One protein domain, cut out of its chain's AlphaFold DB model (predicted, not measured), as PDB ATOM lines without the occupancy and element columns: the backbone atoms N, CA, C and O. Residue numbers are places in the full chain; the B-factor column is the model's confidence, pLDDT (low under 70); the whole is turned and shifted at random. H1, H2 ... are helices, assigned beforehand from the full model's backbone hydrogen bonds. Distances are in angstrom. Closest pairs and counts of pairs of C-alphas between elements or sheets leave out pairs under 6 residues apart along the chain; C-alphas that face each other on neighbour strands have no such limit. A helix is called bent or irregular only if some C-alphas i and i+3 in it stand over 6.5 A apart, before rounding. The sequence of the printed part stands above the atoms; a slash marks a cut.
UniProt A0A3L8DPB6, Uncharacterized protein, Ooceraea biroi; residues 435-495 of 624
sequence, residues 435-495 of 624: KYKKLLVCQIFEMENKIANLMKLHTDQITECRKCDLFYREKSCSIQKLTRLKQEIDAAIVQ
ATOM      1  N   LYS A 435      81.426 173.175 137.746       75.25
ATOM      2  CA  LYS A 435      82.145 173.422 139.008       75.25
ATOM      3  C   LYS A 435      82.862 172.166 139.504       75.25
ATOM      4  O   LYS A 435      84.036 172.248 139.848       75.25
ATOM      5  N   TYR A 436      82.200 171.011 139.469       74.12
ATOM      6  CA  TYR A 436      82.786 169.743 139.915       74.12
ATOM      7  C   TYR A 436      83.963 169.308 139.031       74.12
ATOM      8  O   TYR A 436      85.015 168.926 139.538       74.12
ATOM      9  N   LYS A 437      83.844 169.466 137.702       76.00
ATOM     10  CA  LYS A 437      84.964 169.252 136.772       76.00
ATOM     11  C   LYS A 437      86.147 170.170 137.060       76.00
ATOM     12  O   LYS A 437      87.274 169.693 137.060       76.00
ATOM     13  N   LYS A 438      85.916 171.464 137.315       78.62
ATOM     14  CA  LYS A 438      87.001 172.393 137.677       78.62
ATOM     15  C   LYS A 438      87.698 171.971 138.971       78.62
ATOM     16  O   LYS A 438      88.918 172.008 139.026       78.62
ATOM     17  N   LEU A 439      86.940 171.527 139.972       78.19
ATOM     18  CA  LEU A 439      87.487 171.097 141.258       78.19
ATOM     19  C   LEU A 439      88.341 169.824 141.126       78.19
ATOM     20  O   LEU A 439      89.442 169.769 141.665       78.19
ATOM     21  N   LEU A 440      87.878 168.851 140.332       74.50
ATOM     22  CA  LEU A 440      88.650 167.648 140.001       74.50
ATOM     23  C   LEU A 440      89.918 167.977 139.206       74.50
ATOM     24  O   LEU A 440      90.970 167.423 139.497       74.50
ATOM     25  N   VAL A 441      89.850 168.899 138.241       80.69
ATOM     26  CA  VAL A 441      91.036 169.347 137.490       80.69
ATOM     27  C   VAL A 441      92.048 170.031 138.414       80.69
ATOM     28  O   VAL A 441      93.239 169.758 138.299       80.69
ATOM     29  N   CYS A 442      91.605 170.851 139.372       78.50
ATOM     30  CA  CYS A 442      92.504 171.441 140.369       78.50
ATOM     31  C   CYS A 442      93.151 170.380 141.273       78.50
ATOM     32  O   CYS A 442      94.352 170.451 141.517       78.50
ATOM     33  N   GLN A 443      92.400 169.369 141.725       81.19
ATOM     34  CA  GLN A 443      92.964 168.261 142.510       81.19
ATOM     35  C   GLN A 443      93.959 167.421 141.708       81.19
ATOM     36  O   GLN A 443      94.994 167.026 142.242       81.19
ATOM     37  N   ILE A 444      93.671 167.162 140.430       78.50
ATOM     38  CA  ILE A 444      94.604 166.472 139.535       78.50
ATOM     39  C   ILE A 444      95.892 167.289 139.412       78.50
ATOM     40  O   ILE A 444      96.962 166.738 139.635       78.50
ATOM     41  N   PHE A 445      95.799 168.601 139.188       82.38
ATOM     42  CA  PHE A 445      96.970 169.478 139.107       82.38
ATOM     43  C   PHE A 445      97.792 169.508 140.411       82.38
ATOM     44  O   PHE A 445      99.023 169.488 140.385       82.38
ATOM     45  N   GLU A 446      97.139 169.508 141.577       83.62
ATOM     46  CA  GLU A 446      97.827 169.402 142.871       83.62
ATOM     47  C   GLU A 446      98.552 168.062 143.042       83.62
ATOM     48  O   GLU A 446      99.676 168.024 143.549       83.62
ATOM     49  N   MET A 447      97.928 166.960 142.623       79.12
ATOM     50  CA  MET A 447      98.533 165.628 142.678       79.12
ATOM     51  C   MET A 447      99.686 165.494 141.680       79.12
ATOM     52  O   MET A 447     100.731 164.957 142.037       79.12
ATOM     53  N   GLU A 448      99.548 166.042 140.473       81.19
ATOM     54  CA  GLU A 448     100.613 166.106 139.468       81.19
ATOM     55  C   GLU A 448     101.822 166.900 139.982       81.19
ATOM     56  O   GLU A 448     102.951 166.425 139.872       81.19
ATOM     57  N   ASN A 449     101.609 168.043 140.644       82.31
ATOM     58  CA  ASN A 449     102.696 168.795 141.283       82.31
ATOM     59  C   ASN A 449     103.360 168.023 142.432       82.31
ATOM     60  O   ASN A 449     104.583 168.065 142.578       82.31
ATOM     61  N   LYS A 450     102.589 167.289 143.248       83.06
ATOM     62  CA  LYS A 450     103.156 166.422 144.299       83.06
ATOM     63  C   LYS A 450     104.007 165.304 143.700       83.06
ATOM     64  O   LYS A 450     105.101 165.051 144.201       83.06
ATOM     65  N   ILE A 451     103.545 164.679 142.616       79.75
ATOM     66  CA  ILE A 451     104.305 163.658 141.885       79.75
ATOM     67  C   ILE A 451     105.582 164.269 141.300       79.75
ATOM     68  O   ILE A 451     106.655 163.708 141.499       79.75
ATOM     69  N   ALA A 452     105.508 165.435 140.655       79.50
ATOM     70  CA  ALA A 452     106.678 166.113 140.098       79.50
ATOM     71  C   ALA A 452     107.720 166.463 141.176       79.50
ATOM     72  O   ALA A 452     108.916 166.253 140.972       79.50
ATOM     73  N   ASN A 453     107.278 166.923 142.350       79.50
ATOM     74  CA  ASN A 453     108.162 167.209 143.480       79.50
ATOM     75  C   ASN A 453     108.813 165.938 144.048       79.50
ATOM     76  O   ASN A 453     110.013 165.946 144.318       79.50
ATOM     77  N   LEU A 454     108.062 164.839 144.186       76.19
ATOM     78  CA  LEU A 454     108.614 163.543 144.601       76.19
ATOM     79  C   LEU A 454     109.607 162.994 143.571       76.19
ATOM     80  O   LEU A 454     110.669 162.505 143.946       76.19
ATOM     81  N   MET A 455     109.301 163.118 142.276       74.62
ATOM     82  CA  MET A 455     110.214 162.732 141.201       74.62
ATOM     83  C   MET A 455     111.502 163.552 141.250       74.62
ATOM     84  O   MET A 455     112.580 162.976 141.135       74.62
ATOM     85  N   LYS A 456     111.421 164.868 141.478       75.50
ATOM     86  CA  LYS A 456     112.603 165.725 141.635       75.50
ATOM     87  C   LYS A 456     113.455 165.294 142.833       75.50
ATOM     88  O   LYS A 456     114.642 165.057 142.658       75.50
ATOM     89  N   LEU A 457     112.836 165.070 143.995       72.94
ATOM     90  CA  LEU A 457     113.529 164.615 145.208       72.94
ATOM     91  C   LEU A 457     114.231 163.259 145.008       72.94
ATOM     92  O   LEU A 457     115.372 163.078 145.420       72.94
ATOM     93  N   HIS A 458     113.565 162.321 144.327       68.94
ATOM     94  CA  HIS A 458     114.133 161.019 143.976       68.94
ATOM     95  C   HIS A 458     115.292 161.148 142.972       68.94
ATOM     96  O   HIS A 458     116.276 160.421 143.062       68.94
ATOM     97  N   THR A 459     115.207 162.094 142.032       66.12
ATOM     98  CA  THR A 459     116.285 162.363 141.067       66.12
ATOM     99  C   THR A 459     117.504 162.974 141.763       66.12
ATOM    100  O   THR A 459     118.620 162.513 141.537       66.12
ATOM    101  N   ASP A 460     117.288 163.931 142.669       68.94
ATOM    102  CA  ASP A 460     118.347 164.574 143.453       68.94
ATOM    103  C   ASP A 460     119.050 163.544 144.374       68.94
ATOM    104  O   ASP A 460     120.279 163.451 144.385       68.94
ATOM    105  N   GLN A 461     118.295 162.651 145.034       65.50
ATOM    106  CA  GLN A 461     118.849 161.542 145.834       65.50
ATOM    107  C   GLN A 461     119.638 160.514 145.003       65.50
ATOM    108  O   GLN A 461     120.649 159.978 145.464       65.50
ATOM    109  N   ILE A 462     119.218 160.233 143.765       60.53
ATOM    110  CA  ILE A 462     119.960 159.346 142.854       60.53
ATOM    111  C   ILE A 462     121.299 159.972 142.445       60.53
ATOM    112  O   ILE A 462     122.283 159.240 142.314       60.53
ATOM    113  N   THR A 463     121.365 161.299 142.293       60.22
ATOM    114  CA  THR A 463     122.608 162.006 141.940       60.22
ATOM    115  C   THR A 463     123.633 162.091 143.079       60.22
ATOM    116  O   THR A 463     124.822 162.245 142.807       60.22
ATOM    117  N   GLU A 464     123.220 161.903 144.337       63.66
ATOM    118  CA  GLU A 464     124.129 161.820 145.495       63.66
ATOM    119  C   GLU A 464     124.745 160.417 145.678       63.66
ATOM    120  O   GLU A 464     125.839 160.267 146.232       63.66
ATOM    121  N   CYS A 465     124.105 159.363 145.154       68.62
ATOM    122  CA  CYS A 465     124.643 158.003 145.175       68.62
ATOM    123  C   CYS A 465     125.522 157.734 143.945       68.62
ATOM    124  O   CYS A 465     125.032 157.423 142.861       68.62
ATOM    125  N   ARG A 466     126.849 157.748 144.117       66.56
ATOM    126  CA  ARG A 466     127.829 157.594 143.018       66.56
ATOM    127  C   ARG A 466     127.641 156.334 142.150       66.56
ATOM    128  O   ARG A 466     127.959 156.370 140.966       66.56
ATOM    129  N   LYS A 467     127.125 155.227 142.705       67.31
ATOM    130  CA  LYS A 467     126.798 154.001 141.941       67.31
ATOM    131  C   LYS A 467     125.498 154.136 141.134       67.31
ATOM    132  O   LYS A 467     125.442 153.647 140.009       67.31
ATOM    133  N   CYS A 468     124.483 154.805 141.680       67.94
ATOM    134  CA  CYS A 468     123.203 155.020 141.003       67.94
ATOM    135  C   CYS A 468     123.279 156.150 139.965       67.94
ATOM    136  O   CYS A 468     122.686 156.008 138.901       67.94
ATOM    137  N   ASP A 469     124.063 157.208 140.207       67.75
ATOM    138  CA  ASP A 469     124.322 158.281 139.232       67.75
ATOM    139  C   ASP A 469     125.019 157.730 137.975       67.75
ATOM    140  O   ASP A 469     124.609 158.019 136.853       67.75
ATOM    141  N   LEU A 470     126.011 156.843 138.136       69.81
ATOM    142  CA  LEU A 470     126.664 156.180 136.999       69.81
ATOM    143  C   LEU A 470     125.679 155.325 136.184       69.81
ATOM    144  O   LEU A 470     125.641 155.450 134.960       69.81
ATOM    145  N   PHE A 471     124.835 154.527 136.846       68.38
ATOM    146  CA  PHE A 471     123.822 153.704 136.177       68.38
ATOM    147  C   PHE A 471     122.741 154.554 135.483       68.38
ATOM    148  O   PHE A 471     122.334 154.261 134.355       68.38
ATOM    149  N   TYR A 472     122.296 155.646 136.115       70.62
ATOM    150  CA  TYR A 472     121.296 156.552 135.548       70.62
ATOM    151  C   TYR A 472     121.854 157.348 134.363       70.62
ATOM    152  O   TYR A 472     121.171 157.496 133.352       70.62
ATOM    153  N   ARG A 473     123.116 157.798 134.417       70.94
ATOM    154  CA  ARG A 473     123.793 158.433 133.272       70.94
ATOM    155  C   ARG A 473     123.997 157.466 132.113       70.94
ATOM    156  O   ARG A 473     123.802 157.859 130.965       70.94
ATOM    157  N   GLU A 474     124.334 156.210 132.386       72.12
ATOM    158  CA  GLU A 474     124.494 155.181 131.355       72.12
ATOM    159  C   GLU A 474     123.158 154.874 130.656       72.12
ATOM    160  O   GLU A 474     123.078 154.844 129.420       72.12
ATOM    161  N   LYS A 475     122.068 154.758 131.426       72.44
ATOM    162  CA  LYS A 475     120.708 154.631 130.881       72.44
ATOM    163  C   LYS A 475     120.243 155.894 130.161       72.44
ATOM    164  O   LYS A 475     119.697 155.773 129.071       72.44
ATOM    165  N   SER A 476     120.510 157.085 130.687       72.50
ATOM    166  CA  SER A 476     120.179 158.365 130.043       72.50
ATOM    167  C   SER A 476     120.922 158.546 128.712       72.50
ATOM    168  O   SER A 476     120.315 158.920 127.709       72.50
ATOM    169  N   CYS A 477     122.203 158.171 128.645       73.94
ATOM    170  CA  CYS A 477     122.983 158.143 127.406       73.94
ATOM    171  C   CYS A 477     122.417 157.122 126.403       73.94
ATOM    172  O   CYS A 477     122.305 157.410 125.210       73.94
ATOM    173  N   SER A 478     121.987 155.952 126.882       74.25
ATOM    174  CA  SER A 478     121.322 154.935 126.055       74.25
ATOM    175  C   SER A 478     119.960 155.411 125.529       74.25
ATOM    176  O   SER A 478     119.649 155.200 124.359       74.25
ATOM    177  N   ILE A 479     119.177 156.117 126.352       76.94
ATOM    178  CA  ILE A 479     117.907 156.740 125.959       76.94
ATOM    179  C   ILE A 479     118.161 157.845 124.933       76.94
ATOM    180  O   ILE A 479     117.487 157.870 123.915       76.94
ATOM    181  N   GLN A 480     119.161 158.711 125.120       77.12
ATOM    182  CA  GLN A 480     119.515 159.726 124.120       77.12
ATOM    183  C   GLN A 480     119.944 159.107 122.785       77.12
ATOM    184  O   GLN A 480     119.567 159.627 121.736       77.12
ATOM    185  N   LYS A 481     120.682 157.988 122.801       80.75
ATOM    186  CA  LYS A 481     121.015 157.232 121.581       80.75
ATOM    187  C   LYS A 481     119.764 156.668 120.904       80.75
ATOM    188  O   LYS A 481     119.632 156.810 119.695       80.75
ATOM    189  N   LEU A 482     118.829 156.093 121.665       74.81
ATOM    190  CA  LEU A 482     117.545 155.616 121.137       74.81
ATOM    191  C   LEU A 482     116.678 156.757 120.593       74.81
ATOM    192  O   LEU A 482     116.054 156.593 119.552       74.81
ATOM    193  N   THR A 483     116.662 157.919 121.245       77.62
ATOM    194  CA  THR A 483     115.929 159.098 120.769       77.62
ATOM    195  C   THR A 483     116.547 159.662 119.493       77.62
ATOM    196  O   THR A 483     115.803 160.045 118.598       77.62
ATOM    197  N   ARG A 484     117.882 159.663 119.364       80.50
ATOM    198  CA  ARG A 484     118.565 160.025 118.110       80.50
ATOM    199  C   ARG A 484     118.262 159.031 116.996       80.50
ATOM    200  O   ARG A 484     117.836 159.463 115.939       80.50
ATOM    201  N   LEU A 485     118.357 157.727 117.259       80.31
ATOM    202  CA  LEU A 485     117.957 156.689 116.299       80.31
ATOM    203  C   LEU A 485     116.488 156.825 115.895       80.31
ATOM    204  O   LEU A 485     116.158 156.672 114.728       80.31
ATOM    205  N   LYS A 486     115.600 157.157 116.837       79.94
ATOM    206  CA  LYS A 486     114.193 157.440 116.543       79.94
ATOM    207  C   LYS A 486     114.048 158.664 115.638       79.94
ATOM    208  O   LYS A 486     113.330 158.587 114.657       79.94
ATOM    209  N   GLN A 487     114.740 159.762 115.933       82.38
ATOM    210  CA  GLN A 487     114.728 160.964 115.094       82.38
ATOM    211  C   GLN A 487     115.351 160.720 113.713       82.38
ATOM    212  O   GLN A 487     114.883 161.289 112.736       82.38
ATOM    213  N   GLU A 488     116.368 159.865 113.614       83.06
ATOM    214  CA  GLU A 488     116.980 159.432 112.354       83.06
ATOM    215  C   GLU A 488     116.038 158.529 111.551       83.06
ATOM    216  O   GLU A 488     115.926 158.703 110.342       83.06
ATOM    217  N   ILE A 489     115.307 157.622 112.209       78.19
ATOM    218  CA  ILE A 489     114.236 156.824 111.595       78.19
ATOM    219  C   ILE A 489     113.101 157.738 111.125       78.19
ATOM    220  O   ILE A 489     112.674 157.622 109.983       78.19
ATOM    221  N   ASP A 490     112.648 158.678 111.955       75.62
ATOM    222  CA  ASP A 490     111.610 159.648 111.598       75.62
ATOM    223  C   ASP A 490     112.077 160.534 110.424       75.62
ATOM    224  O   ASP A 490     111.326 160.763 109.479       75.62
ATOM    225  N   ALA A 491     113.343 160.968 110.410       76.94
ATOM    226  CA  ALA A 491     113.934 161.715 109.302       76.94
ATOM    227  C   ALA A 491     114.085 160.861 108.029       76.94
ATOM    228  O   ALA A 491     113.839 161.363 106.934       76.94
ATOM    229  N   ALA A 492     114.430 159.576 108.145       72.62
ATOM    230  CA  ALA A 492     114.482 158.638 107.023       72.62
ATOM    231  C   ALA A 492     113.082 158.339 106.461       72.62
ATOM    232  O   ALA A 492     112.916 158.272 105.246       72.62
ATOM    233  N   ILE A 493     112.059 158.238 107.318       72.25
ATOM    234  CA  ILE A 493     110.645 158.129 106.923       72.25
ATOM    235  C   ILE A 493     110.201 159.390 106.165       72.25
ATOM    236  O   ILE A 493     109.493 159.289 105.164       72.25
ATOM    237  N   VAL A 494     110.647 160.574 106.596       72.44
ATOM    238  CA  VAL A 494     110.380 161.843 105.899       72.44
ATOM    239  C   VAL A 494     111.150 161.943 104.569       72.44
ATOM    240  O   VAL A 494     110.598 162.446 103.597       72.44
ATOM    241  N   GLN A 495     112.380 161.422 104.470       67.50
ATOM    242  CA  GLN A 495     113.177 161.433 103.229       67.50
ATOM    243  C   GLN A 495     112.786 160.348 102.207       67.50
ATOM    244  O   GLN A 495     112.956 160.562 101.008       67.50
TER     245      GLN A 495
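AT A GLANCE: This is residues 435 to 495 of the 624 residues of an uncharacterized protein of Ooceraea biroi (UniProt A0A3L8DPB6). Two long helices, H1 and then H2, meet near their ends and make an open V, with a single residue at the corner. The two arms spread away from that corner, and most of each arm stands free: residues 435 to 458 of H1 and residues 474 to 495 of H2. The printed part has 61 residues with two named helices and no named strand, and its class is all helix. The whole is extended, with a radius of gyration of the C-alphas of 18.4 A, and flat, spanning 48 by 41 by 8 A.

HOW THE PARTS SIT: H1, residues 435 to 464, is joined by a tight link of one residue, Cys 465, to H2, residues 466 to 495. The two helices touch only at the corner by this link, with 4 pairs of C-alphas within 8 A. The closest C-alphas are those of Thr 463 and Asp 469, 4.9 A apart. H1 touches H2 with residues 462 to 463 alone, and H2 touches H1 with residues 468 to 472 alone. Their lines stand at a steep tilt of 60 degrees, and they run opposite ways. Their centres are 25.9 A apart. In H1 and H2 every O i to N i+4 pair is within hydrogen-bond range.

IN THESE COORDINATES: H1 begins at C-alpha 435, at (82.145, 173.422, 139.008), and ends at C-alpha 464, at (124.129, 161.820, 145.495), 44.0 A from first to last C-alpha. H2 begins at C-alpha 466, at (127.829, 157.594, 143.018), and ends at C-alpha 495, at (113.177, 161.433, 103.229), 42.6 A from first to last C-alpha. Each helix has 30 residues, and neither is bent or irregular.

THE WHOLE: The two C-alphas farthest apart are those of Lys 435 and Gln 495, the first and last printed residues, at 48.9 A. The printed part has no cut and no long link. The mean pLDDT of the printed part is 74.6, and the model's confidence is low, under 70, at residues 458 to 471 and at residue 495.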